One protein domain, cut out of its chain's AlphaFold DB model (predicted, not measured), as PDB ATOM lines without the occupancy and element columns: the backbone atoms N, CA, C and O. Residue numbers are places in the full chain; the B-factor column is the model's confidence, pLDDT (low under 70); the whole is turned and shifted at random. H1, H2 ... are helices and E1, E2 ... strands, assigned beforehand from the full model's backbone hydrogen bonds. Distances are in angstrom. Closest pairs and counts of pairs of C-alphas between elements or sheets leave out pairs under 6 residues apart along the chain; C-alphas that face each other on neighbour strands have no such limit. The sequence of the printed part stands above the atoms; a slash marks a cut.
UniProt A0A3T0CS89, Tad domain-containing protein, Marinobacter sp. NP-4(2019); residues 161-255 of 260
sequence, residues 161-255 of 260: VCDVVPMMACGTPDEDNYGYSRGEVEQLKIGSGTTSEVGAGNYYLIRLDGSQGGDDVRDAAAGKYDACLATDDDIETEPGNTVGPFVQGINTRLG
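Overview. This is residues 161 to 255 of the 260 residues of the protein "Tad domain-containing protein" of Marinobacter sp. NP-4(2019) (UniProt A0A3T0CS89). With little regular structure, this is a mostly looped body: H2 and H3 side by side at one end, the antiparallel pair E1 and E3 near the middle, small H1 at the other end. The 95 printed residues, 34 in named elements, run H1, E1, H2, E2, E3, H3, mixed in class. It is compact, radius of gyration of the C-alphas 13.5 A, spanning 35 by 32 by 27 A.

Arrangement. Residues 161 to 162 pair antiparallel with residues 228 to 229 of E2, residues 228 to 230. H1, residues 176 to 179, is apart from E2. E1, residues 202 to 206, is antiparallel to E3, residues 237 to 239; N 238 and O 205, 2.9 A, are within hydrogen-bond range. H2, residues 214 to 221, and H3, residues 243 to 253, touch, closest C-alphas Arg 218 and Gly 249, 4.3 A, at a shallow tilt of 29 degrees, the same way. In both, every O i to N i+4 pair is within hydrogen-bond range; H1 is too short for one.

Along the chain. H1 begins at C-alpha 176 (258.377, 321.368, 280.621); H3, 15.6 A long, ends at C-alpha 253 (246.175, 330.756, 254.470).

Size, cuts and confidence. The printed part has no cut. H1 to E1 is a long link. Residues 231 to 232 have pLDDT under 70.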
ATOM      1  N   VAL A 161     261.124 321.618 260.184       73.00
ATOM      2  CA  VAL A 161     259.751 322.139 260.075       73.00
ATOM      3  C   VAL A 161     259.655 323.055 258.866       73.00
ATOM      4  O   VAL A 161     260.209 324.152 258.866       73.00
ATOM      5  N   CYS A 162     258.933 322.608 257.842       79.38
ATOM      6  CA  CYS A 162     258.710 323.361 256.609       79.38
ATOM      7  C   CYS A 162     257.363 324.102 256.625       79.38
ATOM      8  O   CYS A 162     256.465 323.768 257.400       79.38
ATOM      9  N   ASP A 163     257.221 325.109 255.756       81.56
ATOM     10  CA  ASP A 163     256.002 325.929 255.601       81.56
ATOM     11  C   ASP A 163     255.502 326.564 256.922       81.56
ATOM     12  O   ASP A 163     254.301 326.717 257.206       81.56
ATOM     13  N   VAL A 164     256.451 326.966 257.766       83.75
ATOM     14  CA  VAL A 164     256.161 327.647 259.029       83.75
ATOM     15  C   VAL A 164     255.574 329.040 258.800       83.75
ATOM     16  O   VAL A 164     255.901 329.751 257.850       83.75
ATOM     17  N   VAL A 165     254.701 329.465 259.711       88.81
ATOM     18  CA  VAL A 165     254.269 330.866 259.777       88.81
ATOM     19  C   VAL A 165     255.417 331.676 260.396       88.81
ATOM     20  O   VAL A 165     255.954 331.221 261.405       88.81
ATOM     21  N   PRO A 166     255.779 332.867 259.873       88.81
ATOM     22  CA  PRO A 166     256.908 333.675 260.353       88.81
ATOM     23  C   PRO A 166     256.612 334.373 261.696       88.81
ATOM     24  O   PRO A 166     256.688 335.597 261.818       88.81
ATOM     25  N   MET A 167     256.234 333.599 262.709       88.19
ATOM     26  CA  MET A 167     256.017 334.031 264.085       88.19
ATOM     27  C   MET A 167     256.897 333.216 265.022       88.19
ATOM     28  O   MET A 167     257.232 332.071 264.730       88.19
ATOM     29  N   MET A 168     257.199 333.783 266.182       86.69
ATOM     30  CA  MET A 168     257.884 333.069 267.253       86.69
ATOM     31  C   MET A 168     257.192 333.281 268.594       86.69
ATOM     32  O   MET A 168     256.452 334.244 268.788       86.69
ATOM     33  N   ALA A 169     257.468 332.383 269.530       86.62
ATOM     34  CA  ALA A 169     257.082 332.511 270.924       86.62
ATOM     35  C   ALA A 169     258.328 332.248 271.782       86.62
ATOM     36  O   ALA A 169     259.098 331.335 271.483       86.62
ATOM     37  N   CYS A 170     258.563 333.082 272.795       85.06
ATOM     38  CA  CYS A 170     259.736 332.951 273.657       85.06
ATOM     39  C   CYS A 170     259.482 331.877 274.713       85.06
ATOM     40  O   CYS A 170     258.692 332.080 275.632       85.06
ATOM     41  N   GLY A 171     260.154 330.738 274.573       87.19
ATOM     42  CA  GLY A 171     260.128 329.666 275.559       87.19
ATOM     43  C   GLY A 171     261.190 329.842 276.645       87.19
ATOM     44  O   GLY A 171     262.250 330.418 276.400       87.19
ATOM     45  N   THR A 172     260.932 329.303 277.835       88.62
ATOM     46  CA  THR A 172     261.950 329.132 278.883       88.62
ATOM     47  C   THR A 172     262.668 327.799 278.661       88.62
ATOM     48  O   THR A 172     262.013 326.758 278.742       88.62
ATOM     49  N   PRO A 173     263.981 327.790 278.360       85.38
ATOM     50  CA  PRO A 173     264.736 326.547 278.214       85.38
ATOM     51  C   PRO A 173     264.660 325.690 279.483       85.38
ATOM     52  O   PRO A 173     264.544 326.226 280.582       85.38
ATOM     53  N   ASP A 174     264.746 324.370 279.323       86.75
ATOM     54  CA  ASP A 174     264.776 323.369 280.405       86.75
ATOM     55  C   ASP A 174     263.499 323.239 281.265       86.75
ATOM     56  O   ASP A 174     263.436 322.371 282.136       86.75
ATOM     57  N   GLU A 175     262.462 324.037 280.999       89.69
ATOM     58  CA  GLU A 175     261.125 323.869 281.579       89.69
ATOM     59  C   GLU A 175     260.252 322.956 280.704       89.69
ATOM     60  O   GLU A 175     260.349 322.950 279.471       89.69
ATOM     61  N   ASP A 176     259.344 322.209 281.337       82.31
ATOM     62  CA  ASP A 176     258.377 321.368 280.621       82.31
ATOM     63  C   ASP A 176     257.556 322.225 279.642       82.31
ATOM     64  O   ASP A 176     257.010 323.271 280.000       82.31
ATOM     65  N   ASN A 177     257.466 321.782 278.382       83.38
ATOM     66  CA  ASN A 177     256.851 322.535 277.278       83.38
ATOM     67  C   ASN A 177     257.377 323.978 277.142       83.38
ATOM     68  O   ASN A 177     256.620 324.869 276.763       83.38
ATOM     69  N   TYR A 178     258.650 324.223 277.462       87.75
ATOM     70  CA  TYR A 178     259.271 325.547 277.426       87.75
ATOM     71  C   TYR A 178     258.558 326.601 278.298       87.75
ATOM     72  O   TYR A 178     258.559 327.791 277.974       87.75
ATOM     73  N   GLY A 179     257.923 326.174 279.394       89.25
ATOM     74  CA  GLY A 179     257.189 327.048 280.316       89.25
ATOM     75  C   GLY A 179     255.725 327.301 279.938       89.25
ATOM     76  O   GLY A 179     255.035 328.026 280.654       89.25
ATOM     77  N   TYR A 180     255.224 326.694 278.857       88.88
ATOM     78  CA  TYR A 180     253.833 326.844 278.429       88.88
ATOM     79  C   TYR A 180     252.897 325.807 279.057       88.88
ATOM     80  O   TYR A 180     253.199 324.612 279.129       88.88
ATOM     81  N   SER A 181     251.693 326.249 279.428       88.88
ATOM     82  CA  SER A 181     250.634 325.372 279.931       88.88
ATOM     83  C   SER A 181     249.596 325.056 278.856       88.88
ATOM     84  O   SER A 181     249.172 325.900 278.067       88.88
ATOM     85  N   ARG A 182     249.126 323.803 278.824       85.06
ATOM     86  CA  ARG A 182     248.091 323.390 277.869       85.06
ATOM     87  C   ARG A 182     246.755 324.061 278.196       85.06
ATOM     88  O   ARG A 182     246.247 323.922 279.303       85.06
ATOM     89  N   GLY A 183     246.129 324.653 277.180       84.81
ATOM     90  CA  GLY A 183     244.803 325.270 277.291       84.81
ATOM     91  C   GLY A 183     244.836 326.744 277.690       84.81
ATOM     92  O   GLY A 183     243.771 327.348 277.814       84.81
ATOM     93  N   GLU A 184     246.026 327.321 277.848       86.50
ATOM     94  CA  GLU A 184     246.210 328.758 278.030       86.50
ATOM     95  C   GLU A 184     246.378 329.461 276.677       86.50
ATOM     96  O   GLU A 184     246.804 328.867 275.683       86.50
ATOM     97  N   VAL A 185     245.941 330.720 276.619       85.38
ATOM     98  CA  VAL A 185     246.014 331.538 275.405       85.38
ATOM     99  C   VAL A 185     247.301 332.341 275.447       85.38
ATOM    100  O   VAL A 185     247.435 333.233 276.281       85.38
ATOM    101  N   GLU A 186     248.189 332.067 274.496       84.00
ATOM    102  CA  GLU A 186     249.472 332.753 274.366       84.00
ATOM    103  C   GLU A 186     249.459 333.806 273.260       84.00
ATOM    104  O   GLU A 186     248.860 333.632 272.192       84.00
ATOM    105  N   GLN A 187     250.146 334.922 273.508       82.06
ATOM    106  CA  GLN A 187     250.265 335.995 272.529       82.06
ATOM    107  C   GLN A 187     251.451 335.749 271.589       82.06
ATOM    108  O   GLN A 187     252.596 336.021 271.927       82.06
ATOM    109  N   LEU A 188     251.157 335.320 270.359       81.06
ATOM    110  CA  LEU A 188     252.167 335.030 269.324       81.06
ATOM    111  C   LEU A 188     252.634 336.265 268.536       81.06
ATOM    112  O   LEU A 188     253.598 336.207 267.785       81.06
ATOM    113  N   LYS A 189     251.936 337.395 268.690       81.31
ATOM    114  CA  LYS A 189     252.316 338.683 268.110       81.31
ATOM    115  C   LYS A 189     251.868 339.819 269.015       81.31
ATOM    116  O   LYS A 189     250.680 339.958 269.318       81.31
ATOM    117  N   ILE A 190     252.812 340.672 269.390       83.19
ATOM    118  CA  ILE A 190     252.538 341.870 270.188       83.19
ATOM    119  C   ILE A 190     252.221 343.084 269.298       83.19
ATOM    120  O   ILE A 190     252.560 343.129 268.108       83.19
ATOM    121  N   GLY A 191     251.518 344.062 269.877       77.88
ATOM    122  CA  GLY A 191     251.145 345.326 269.236       77.88
ATOM    123  C   GLY A 191     252.132 346.463 269.523       77.88
ATOM    124  O   GLY A 191     253.086 346.320 270.283       77.88
ATOM    125  N   SER A 192     251.899 347.632 268.920       75.56
ATOM    126  CA  SER A 192     252.690 348.840 269.199       75.56
ATOM    127  C   SER A 192     252.530 349.307 270.648       75.56
ATOM    128  O   SER A 192     251.415 349.331 271.159       75.56
ATOM    129  N   GLY A 193     253.623 349.766 271.268       71.88
ATOM    130  CA  GLY A 193     253.617 350.290 272.641       71.88
ATOM    131  C   GLY A 193     253.842 349.233 273.727       71.88
ATOM    132  O   GLY A 193     253.851 349.580 274.905       71.88
ATOM    133  N   THR A 194     254.055 347.974 273.344       73.75
ATOM    134  CA  THR A 194     254.427 346.876 274.243       73.75
ATOM    135  C   THR A 194     255.937 346.631 274.174       73.75
ATOM    136  O   THR A 194     256.545 346.766 273.111       73.75
ATOM    137  N   THR A 195     256.562 346.297 275.302       77.44
ATOM    138  CA  THR A 195     257.970 345.884 275.352       77.44
ATOM    139  C   THR A 195     258.107 344.441 274.875       77.44
ATOM    140  O   THR A 195     257.393 343.574 275.368       77.44
ATOM    141  N   SER A 196     259.016 344.195 273.932       82.56
ATOM    142  CA  SER A 196     259.334 342.854 273.436       82.56
ATOM    143  C   SER A 196     260.529 342.269 274.180       82.56
ATOM    144  O   SER A 196     261.519 342.974 274.393       82.56
ATOM    145  N   GLU A 197     260.459 340.986 274.524       83.88
ATOM    146  CA  GLU A 197     261.552 340.248 275.180       83.88
ATOM    147  C   GLU A 197     262.778 340.077 274.272       83.88
ATOM    148  O   GLU A 197     263.910 340.068 274.746       83.88
ATOM    149  N   VAL A 198     262.568 340.047 272.956       84.75
ATOM    150  CA  VAL A 198     263.621 339.883 271.935       84.75
ATOM    151  C   VAL A 198     264.188 341.213 271.416       84.75
ATOM    152  O   VAL A 198     264.948 341.240 270.452       84.75
ATOM    153  N   GLY A 199     263.831 342.336 272.046       85.19
ATOM    154  CA  GLY A 199     264.433 343.642 271.778       85.19
ATOM    155  C   GLY A 199     263.490 344.703 271.207       85.19
ATOM    156  O   GLY A 199     262.390 344.446 270.719       85.19
ATOM    157  N   ALA A 200     263.923 345.961 271.295       83.31
ATOM    158  CA  ALA A 200     263.106 347.107 270.910       83.31
ATOM    159  C   ALA A 200     262.751 347.094 269.411       83.31
ATOM    160  O   ALA A 200     263.613 346.918 268.556       83.31
ATOM    161  N   GLY A 201     261.475 347.341 269.101       83.31
ATOM    162  CA  GLY A 201     260.970 347.364 267.724       83.31
ATOM    163  C   GLY A 201     260.637 345.986 267.148       83.31
ATOM    164  O   GLY A 201     260.188 345.918 266.005       83.31
ATOM    165  N   ASN A 202     260.812 344.912 267.921       86.75
ATOM    166  CA  ASN A 202     260.385 343.575 267.542       86.75
ATOM    167  C   ASN A 202     258.923 343.307 267.943       86.75
ATOM    168  O   ASN A 202     258.453 343.804 268.965       86.75
ATOM    169  N   TYR A 203     258.210 342.516 267.136       89.25
ATOM    170  CA  TYR A 203     256.808 342.155 267.361       89.25
ATOM    171  C   TYR A 203     256.528 340.648 267.243       89.25
ATOM    172  O   TYR A 203     255.424 340.271 266.846       89.25
ATOM    173  N   TYR A 204     257.516 339.816 267.583       90.12
ATOM    174  CA  TYR A 204     257.511 338.348 267.501       90.12
ATOM    175  C   TYR A 204     257.377 337.793 266.083       90.12
ATOM    176  O   TYR A 204     256.771 336.751 265.852       90.12
ATOM    177  N   LEU A 205     257.972 338.505 265.129       89.62
ATOM    178  CA  LEU A 205     258.099 338.060 263.750       89.62
ATOM    179  C   LEU A 205     259.541 337.648 263.474       89.62
ATOM    180  O   LEU A 205     260.481 338.261 263.995       89.62
ATOM    181  N   ILE A 206     259.690 336.624 262.643       88.69
ATOM    182  CA  ILE A 206     260.977 336.089 262.195       88.69
ATOM    183  C   ILE A 206     261.100 336.195 260.680       88.69
ATOM    184  O   ILE A 206     260.098 336.280 259.966       88.69
ATOM    185  N   ARG A 207     262.336 336.194 260.197       87.81
ATOM    186  CA  ARG A 207     262.656 336.151 258.773       87.81
ATOM    187  C   ARG A 207     262.766 334.702 258.335       87.81
ATOM    188  O   ARG A 207     263.449 333.918 258.987       87.81
ATOM    189  N   LEU A 208     262.126 334.359 257.223       85.88
ATOM    190  CA  LEU A 208     262.309 333.060 256.578       85.88
ATOM    191  C   LEU A 208     263.189 333.271 255.349       85.88
ATOM    192  O   LEU A 208     262.920 334.174 254.565       85.88
ATOM    193  N   ASP A 209     264.252 332.482 255.191       80.25
ATOM    194  CA  ASP A 209     265.132 332.529 254.008       80.25
ATOM    195  C   ASP A 209     265.679 333.945 253.683       80.25
ATOM    196  O   ASP A 209     265.705 334.403 252.542       80.25
ATOM    197  N   GLY A 210     266.057 334.704 254.723       76.38
ATOM    198  CA  GLY A 210     266.608 336.062 254.582       76.38
ATOM    199  C   GLY A 210     265.609 337.138 254.126       76.38
ATOM    200  O   GLY A 210     266.029 338.251 253.791       76.38
ATOM    201  N   SER A 211     264.308 336.832 254.117       80.94
ATOM    202  CA  SER A 211     263.220 337.744 253.741       80.94
ATOM    203  C   SER A 211     263.150 338.981 254.648       80.94
ATOM    204  O   SER A 211     263.353 338.849 255.857       80.94
ATOM    205  N   GLN A 212     262.824 340.162 254.113       84.69
ATOM    206  CA  GLN A 212     262.782 341.414 254.884       84.69
ATOM    207  C   GLN A 212     261.638 342.339 254.454       84.69
ATOM    208  O   GLN A 212     261.428 342.621 253.274       84.69
ATOM    209  N   GLY A 213     260.956 342.927 255.433       87.75
ATOM    210  CA  GLY A 213     259.900 343.908 255.220       87.75
ATOM    211  C   GLY A 213     258.495 343.314 255.104       87.75
ATOM    212  O   GLY A 213     258.264 342.109 255.088       87.75
ATOM    213  N   GLY A 214     257.504 344.208 255.045       88.31
ATOM    214  CA  GLY A 214     256.092 343.831 255.121       88.31
ATOM    215  C   GLY A 214     255.607 342.935 253.979       88.31
ATOM    216  O   GLY A 214     254.845 342.009 254.234       88.31
ATOM    217  N   ASP A 215     256.035 343.186 252.740       89.56
ATOM    218  CA  ASP A 215     255.618 342.375 251.585       89.56
ATOM    219  C   ASP A 215     256.104 340.926 251.697       89.56
ATOM    220  O   ASP A 215     255.342 339.998 251.435       89.56
ATOM    221  N   ASP A 216     257.332 340.746 252.169       90.19
ATOM    222  CA  ASP A 216     257.928 339.443 252.429       90.19
ATOM    223  C   ASP A 216     257.234 338.724 253.587       90.19
ATOM    224  O   ASP A 216     256.866 337.558 253.458       90.19
ATOM    225  N   VAL A 217     256.938 339.441 254.678       89.69
ATOM    226  CA  VAL A 217     256.153 338.911 255.804       89.69
ATOM    227  C   VAL A 217     254.753 338.474 255.362       89.69
ATOM    228  O   VAL A 217     254.267 337.442 255.825       89.69
ATOM    229  N   ARG A 218     254.088 339.223 254.471       90.19
ATOM    230  CA  ARG A 218     252.784 338.828 253.905       90.19
ATOM    231  C   ARG A 218     252.907 337.520 253.141       90.19
ATOM    232  O   ARG A 218     252.098 336.620 253.347       90.19
ATOM    233  N   ASP A 219     253.884 337.438 252.250       90.06
ATOM    234  CA  ASP A 219     254.085 336.285 251.383       90.06
ATOM    235  C   ASP A 219     254.482 335.037 252.206       90.06
ATOM    236  O   ASP A 219     253.947 333.951 251.977       90.06
ATOM    237  N   ALA A 220     255.321 335.196 253.234       88.69
ATOM    238  CA  ALA A 220     255.665 334.151 254.206       88.69
ATOM    239  C   ALA A 220     254.457 333.697 255.027       88.69
ATOM    240  O   ALA A 220     254.143 332.507 255.068       88.69
ATOM    241  N   ALA A 221     253.698 334.634 255.594       88.62
ATOM    242  CA  ALA A 221     252.474 334.310 256.320       88.62
ATOM    243  C   ALA A 221     251.397 333.673 255.422       88.62
ATOM    244  O   ALA A 221     250.570 332.915 255.923       88.62
ATOM    245  N   ALA A 222     251.421 333.926 254.109       88.94
ATOM    246  CA  ALA A 222     250.554 333.272 253.126       88.94
ATOM    247  C   ALA A 222     250.980 331.837 252.763       88.94
ATOM    248  O   ALA A 222     250.204 331.148 252.104       88.94
ATOM    249  N   GLY A 223     252.166 331.374 253.187       86.75
ATOM    250  CA  GLY A 223     252.717 330.061 252.806       86.75
ATOM    251  C   GLY A 223     253.388 330.044 251.429       86.75
ATOM    252  O   GLY A 223     253.459 329.008 250.778       86.75
ATOM    253  N   LYS A 224     253.844 331.201 250.929       84.44
ATOM    254  CA  LYS A 224     254.588 331.274 249.660       84.44
ATOM    255  C   LYS A 224     256.026 330.760 249.796       84.44
ATOM    256  O   LYS A 224     256.612 330.338 248.802       84.44
ATOM    257  N   TYR A 225     256.597 330.855 250.993       76.25
ATOM    258  CA  TYR A 225     257.953 330.403 251.283       76.25
ATOM    259  C   TYR A 225     257.916 328.951 251.759       76.25
ATOM    260  O   TYR A 225     257.364 328.660 252.814       76.25
ATOM    261  N   ASP A 226     258.536 328.065 250.984       74.19
ATOM    262  CA  ASP A 226     258.764 326.660 251.335       74.19
ATOM    263  C   ASP A 226     260.163 326.515 251.950       74.19
ATOM    264  O   ASP A 226     261.071 325.922 251.372       74.19
ATOM    265  N   ALA A 227     260.369 327.193 253.079       73.62
ATOM    266  CA  ALA A 227     261.604 327.111 253.849       73.62
ATOM    267  C   ALA A 227     261.406 326.137 255.013       73.62
ATOM    268  O   ALA A 227     260.374 326.185 255.689       73.62
ATOM    269  N   CYS A 228     262.399 325.279 255.240       78.50
ATOM    270  CA  CYS A 228     262.468 324.399 256.399       78.50
ATOM    271  C   CYS A 228     263.416 325.005 257.433       78.50
ATOM    272  O   CYS A 228     264.474 325.519 257.071       78.50
ATOM    273  N   LEU A 229     263.012 324.978 258.700       76.38
ATOM    274  CA  LEU A 229     263.843 325.393 259.826       76.38
ATOM    275  C   LEU A 229     264.351 324.154 260.558       76.38
ATOM    276  O   LEU A 229     263.536 323.325 260.975       76.38
ATOM    277  N   ALA A 230     265.669 324.086 260.741       73.81
ATOM    278  CA  ALA A 230     266.314 323.130 261.628       73.81
ATOM    279  C   ALA A 230     266.432 323.714 263.045       73.81
ATOM    280  O   ALA A 230     266.543 324.928 263.227       73.81
ATOM    281  N   THR A 231     266.432 322.858 264.068       66.81
ATOM    282  CA  THR A 231     266.469 323.278 265.485       66.81
ATOM    283  C   THR A 231     267.756 323.980 265.925       66.81
ATOM    284  O   THR A 231     267.753 324.606 266.981       66.81
ATOM    285  N   ASP A 232     268.830 323.895 265.137       69.19
ATOM    286  CA  ASP A 232     270.156 324.422 265.489       69.19
ATOM    287  C   ASP A 232     270.536 325.709 264.729       69.19
ATOM    288  O   ASP A 232     271.644 326.221 264.911       69.19
ATOM    289  N   ASP A 233     269.646 326.244 263.886       71.50
ATOM    290  CA  ASP A 233     269.917 327.458 263.112       71.50
ATOM    291  C   ASP A 233     269.526 328.731 263.879       71.50
ATOM    292  O   ASP A 233     268.432 328.855 264.434       71.50
ATOM    293  N   ASP A 234     270.415 329.729 263.854       79.88
ATOM    294  CA  ASP A 234     270.098 331.077 264.322       79.88
ATOM    295  C   ASP A 234     269.078 331.722 263.372       79.88
ATOM    296  O   ASP A 234     269.350 331.955 262.191       79.88
ATOM    297  N   ILE A 235     267.903 332.067 263.902       82.75
ATOM    298  CA  ILE A 235     266.842 332.720 263.134       82.75
ATOM    299  C   ILE A 235     266.886 334.226 263.375       82.75
ATOM    300  O   ILE A 235     266.721 334.713 264.497       82.75
ATOM    301  N   GLU A 236     267.048 334.993 262.298       87.88
ATOM    302  CA  GLU A 236     266.937 336.443 262.382       87.88
ATOM    303  C   GLU A 236     265.495 336.870 262.659       87.88
ATOM    304  O   GLU A 236     264.538 336.476 261.989       87.88
ATOM    305  N   THR A 237     265.340 337.762 263.629       88.94
ATOM    306  CA  THR A 237     264.049 338.393 263.874       88.94
ATOM    307  C   THR A 237     263.741 339.467 262.824       88.94
ATOM    308  O   THR A 237     264.663 340.055 262.260       88.94
ATOM    309  N   GLU A 238     262.462 339.774 262.596       89.56
ATOM    310  CA  GLU A 238     262.009 340.860 261.714       89.56
ATOM    311  C   GLU A 238     261.442 342.030 262.545       89.56
ATOM    312  O   GLU A 238     260.280 341.998 262.973       89.56
ATOM    313  N   PRO A 239     262.244 343.079 262.820       86.19
ATOM    314  CA  PRO A 239     261.756 344.289 263.465       86.19
ATOM    315  C   PRO A 239     260.801 345.077 262.563       86.19
ATOM    316  O   PRO A 239     260.941 345.110 261.345       86.19
ATOM    317  N   GLY A 240     259.880 345.816 263.178       85.00
ATOM    318  CA  GLY A 240     258.920 346.666 262.479       85.00
ATOM    319  C   GLY A 240     257.486 346.153 262.578       85.00
ATOM    320  O   GLY A 240     257.200 344.957 262.578       85.00
ATOM    321  N   ASN A 241     256.541 347.087 262.696       81.94
ATOM    322  CA  ASN A 241     255.147 346.737 262.938       81.94
ATOM    323  C   ASN A 241     254.388 346.477 261.624       81.94
ATOM    324  O   ASN A 241     253.661 347.338 261.129       81.94
ATOM    325  N   THR A 242     254.539 345.281 261.060       84.50
ATOM    326  CA  THR A 242     253.958 344.862 259.768       84.50
ATOM    327  C   THR A 242     252.542 344.269 259.895       84.50
ATOM    328  O   THR A 242     252.206 343.293 259.228       84.50
ATOM    329  N   VAL A 243     251.669 344.856 260.731       83.50
ATOM    330  CA  VAL A 243     250.320 344.304 261.028       83.50
ATOM    331  C   VAL A 243     249.494 344.048 259.769       83.50
ATOM    332  O   VAL A 243     248.957 342.959 259.612       83.50
ATOM    333  N   GLY A 244     249.387 345.037 258.877       86.88
ATOM    334  CA  GLY A 244     248.568 344.927 257.665       86.88
ATOM    335  C   GLY A 244     249.022 343.781 256.754       86.88
ATOM    336  O   GLY A 244     248.231 342.870 256.505       86.88
ATOM    337  N   PRO A 245     250.289 343.777 256.304       89.44
ATOM    338  CA  PRO A 245     250.822 342.701 255.476       89.44
ATOM    339  C   PRO A 245     250.738 341.318 256.141       89.44
ATOM    340  O   PRO A 245     250.296 340.362 255.507       89.44
ATOM    341  N   PHE A 246     251.056 341.214 257.435       88.88
ATOM    342  CA  PHE A 246     250.958 339.951 258.169       88.88
ATOM    343  C   PHE A 246     249.520 339.403 258.201       88.88
ATOM    344  O   PHE A 246     249.287 338.240 257.875       88.88
ATOM    345  N   VAL A 247     248.530 340.250 258.518       88.62
ATOM    346  CA  VAL A 247     247.107 339.864 258.522       88.62
ATOM    347  C   VAL A 247     246.644 339.425 257.133       88.62
ATOM    348  O   VAL A 247     245.908 338.448 257.022       88.62
ATOM    349  N   GLN A 248     247.087 340.096 256.066       89.88
ATOM    350  CA  GLN A 248     246.778 339.688 254.689       89.88
ATOM    351  C   GLN A 248     247.330 338.291 254.360       89.88
ATOM    352  O   GLN A 248     246.635 337.493 253.726       89.88
ATOM    353  N   GLY A 249     248.545 337.980 254.817       89.94
ATOM    354  CA  GLY A 249     249.148 336.661 254.643       89.94
ATOM    355  C   GLY A 249     248.380 335.558 255.373       89.94
ATOM    356  O   GLY A 249     247.947 334.591 254.749       89.94
ATOM    357  N   ILE A 250     248.092 335.748 256.665       89.62
ATOM    358  CA  ILE A 250     247.296 334.788 257.452       89.62
ATOM    359  C   ILE A 250     245.902 334.591 256.853       89.62
ATOM    360  O   ILE A 250     245.435 333.462 256.713       89.62
ATOM    361  N   ASN A 251     245.250 335.680 256.445       90.88
ATOM    362  CA  ASN A 251     243.958 335.609 255.774       90.88
ATOM    363  C   ASN A 251     244.041 334.758 254.500       90.88
ATOM    364  O   ASN A 251     243.151 333.946 254.268       90.88
ATOM    365  N   THR A 252     245.130 334.855 253.733       90.06
ATOM    366  CA  THR A 252     245.348 334.021 252.541       90.06
ATOM    367  C   THR A 252     245.436 332.532 252.897       90.06
ATOM    368  O   THR A 252     244.742 331.737 252.263       90.06
ATOM    369  N   ARG A 253     246.167 332.149 253.959       86.06
ATOM    370  CA  ARG A 253     246.175 330.756 254.470       86.06
ATOM    371  C   ARG A 253     244.783 330.272 254.891       86.06
ATOM    372  O   ARG A 253     244.466 329.098 254.735       86.06
ATOM    373  N   LEU A 254     243.938 331.173 255.388       88.69
ATOM    374  CA  LEU A 254     242.554 330.881 255.785       88.69
ATOM    375  C   LEU A 254     241.540 331.002 254.628       88.69
ATOM    376  O   LEU A 254     240.333 330.899 254.856       88.69
ATOM    377  N   GLY A 255     241.991 331.231 253.388       88.12
ATOM    378  CA  GLY A 255     241.122 331.372 252.213       88.12
ATOM    379  C   GLY A 255     240.363 332.706 252.126       88.12
ATOM    380  O   GLY A 255     239.374 332.816 251.397       88.12
TER     381      GLY A 255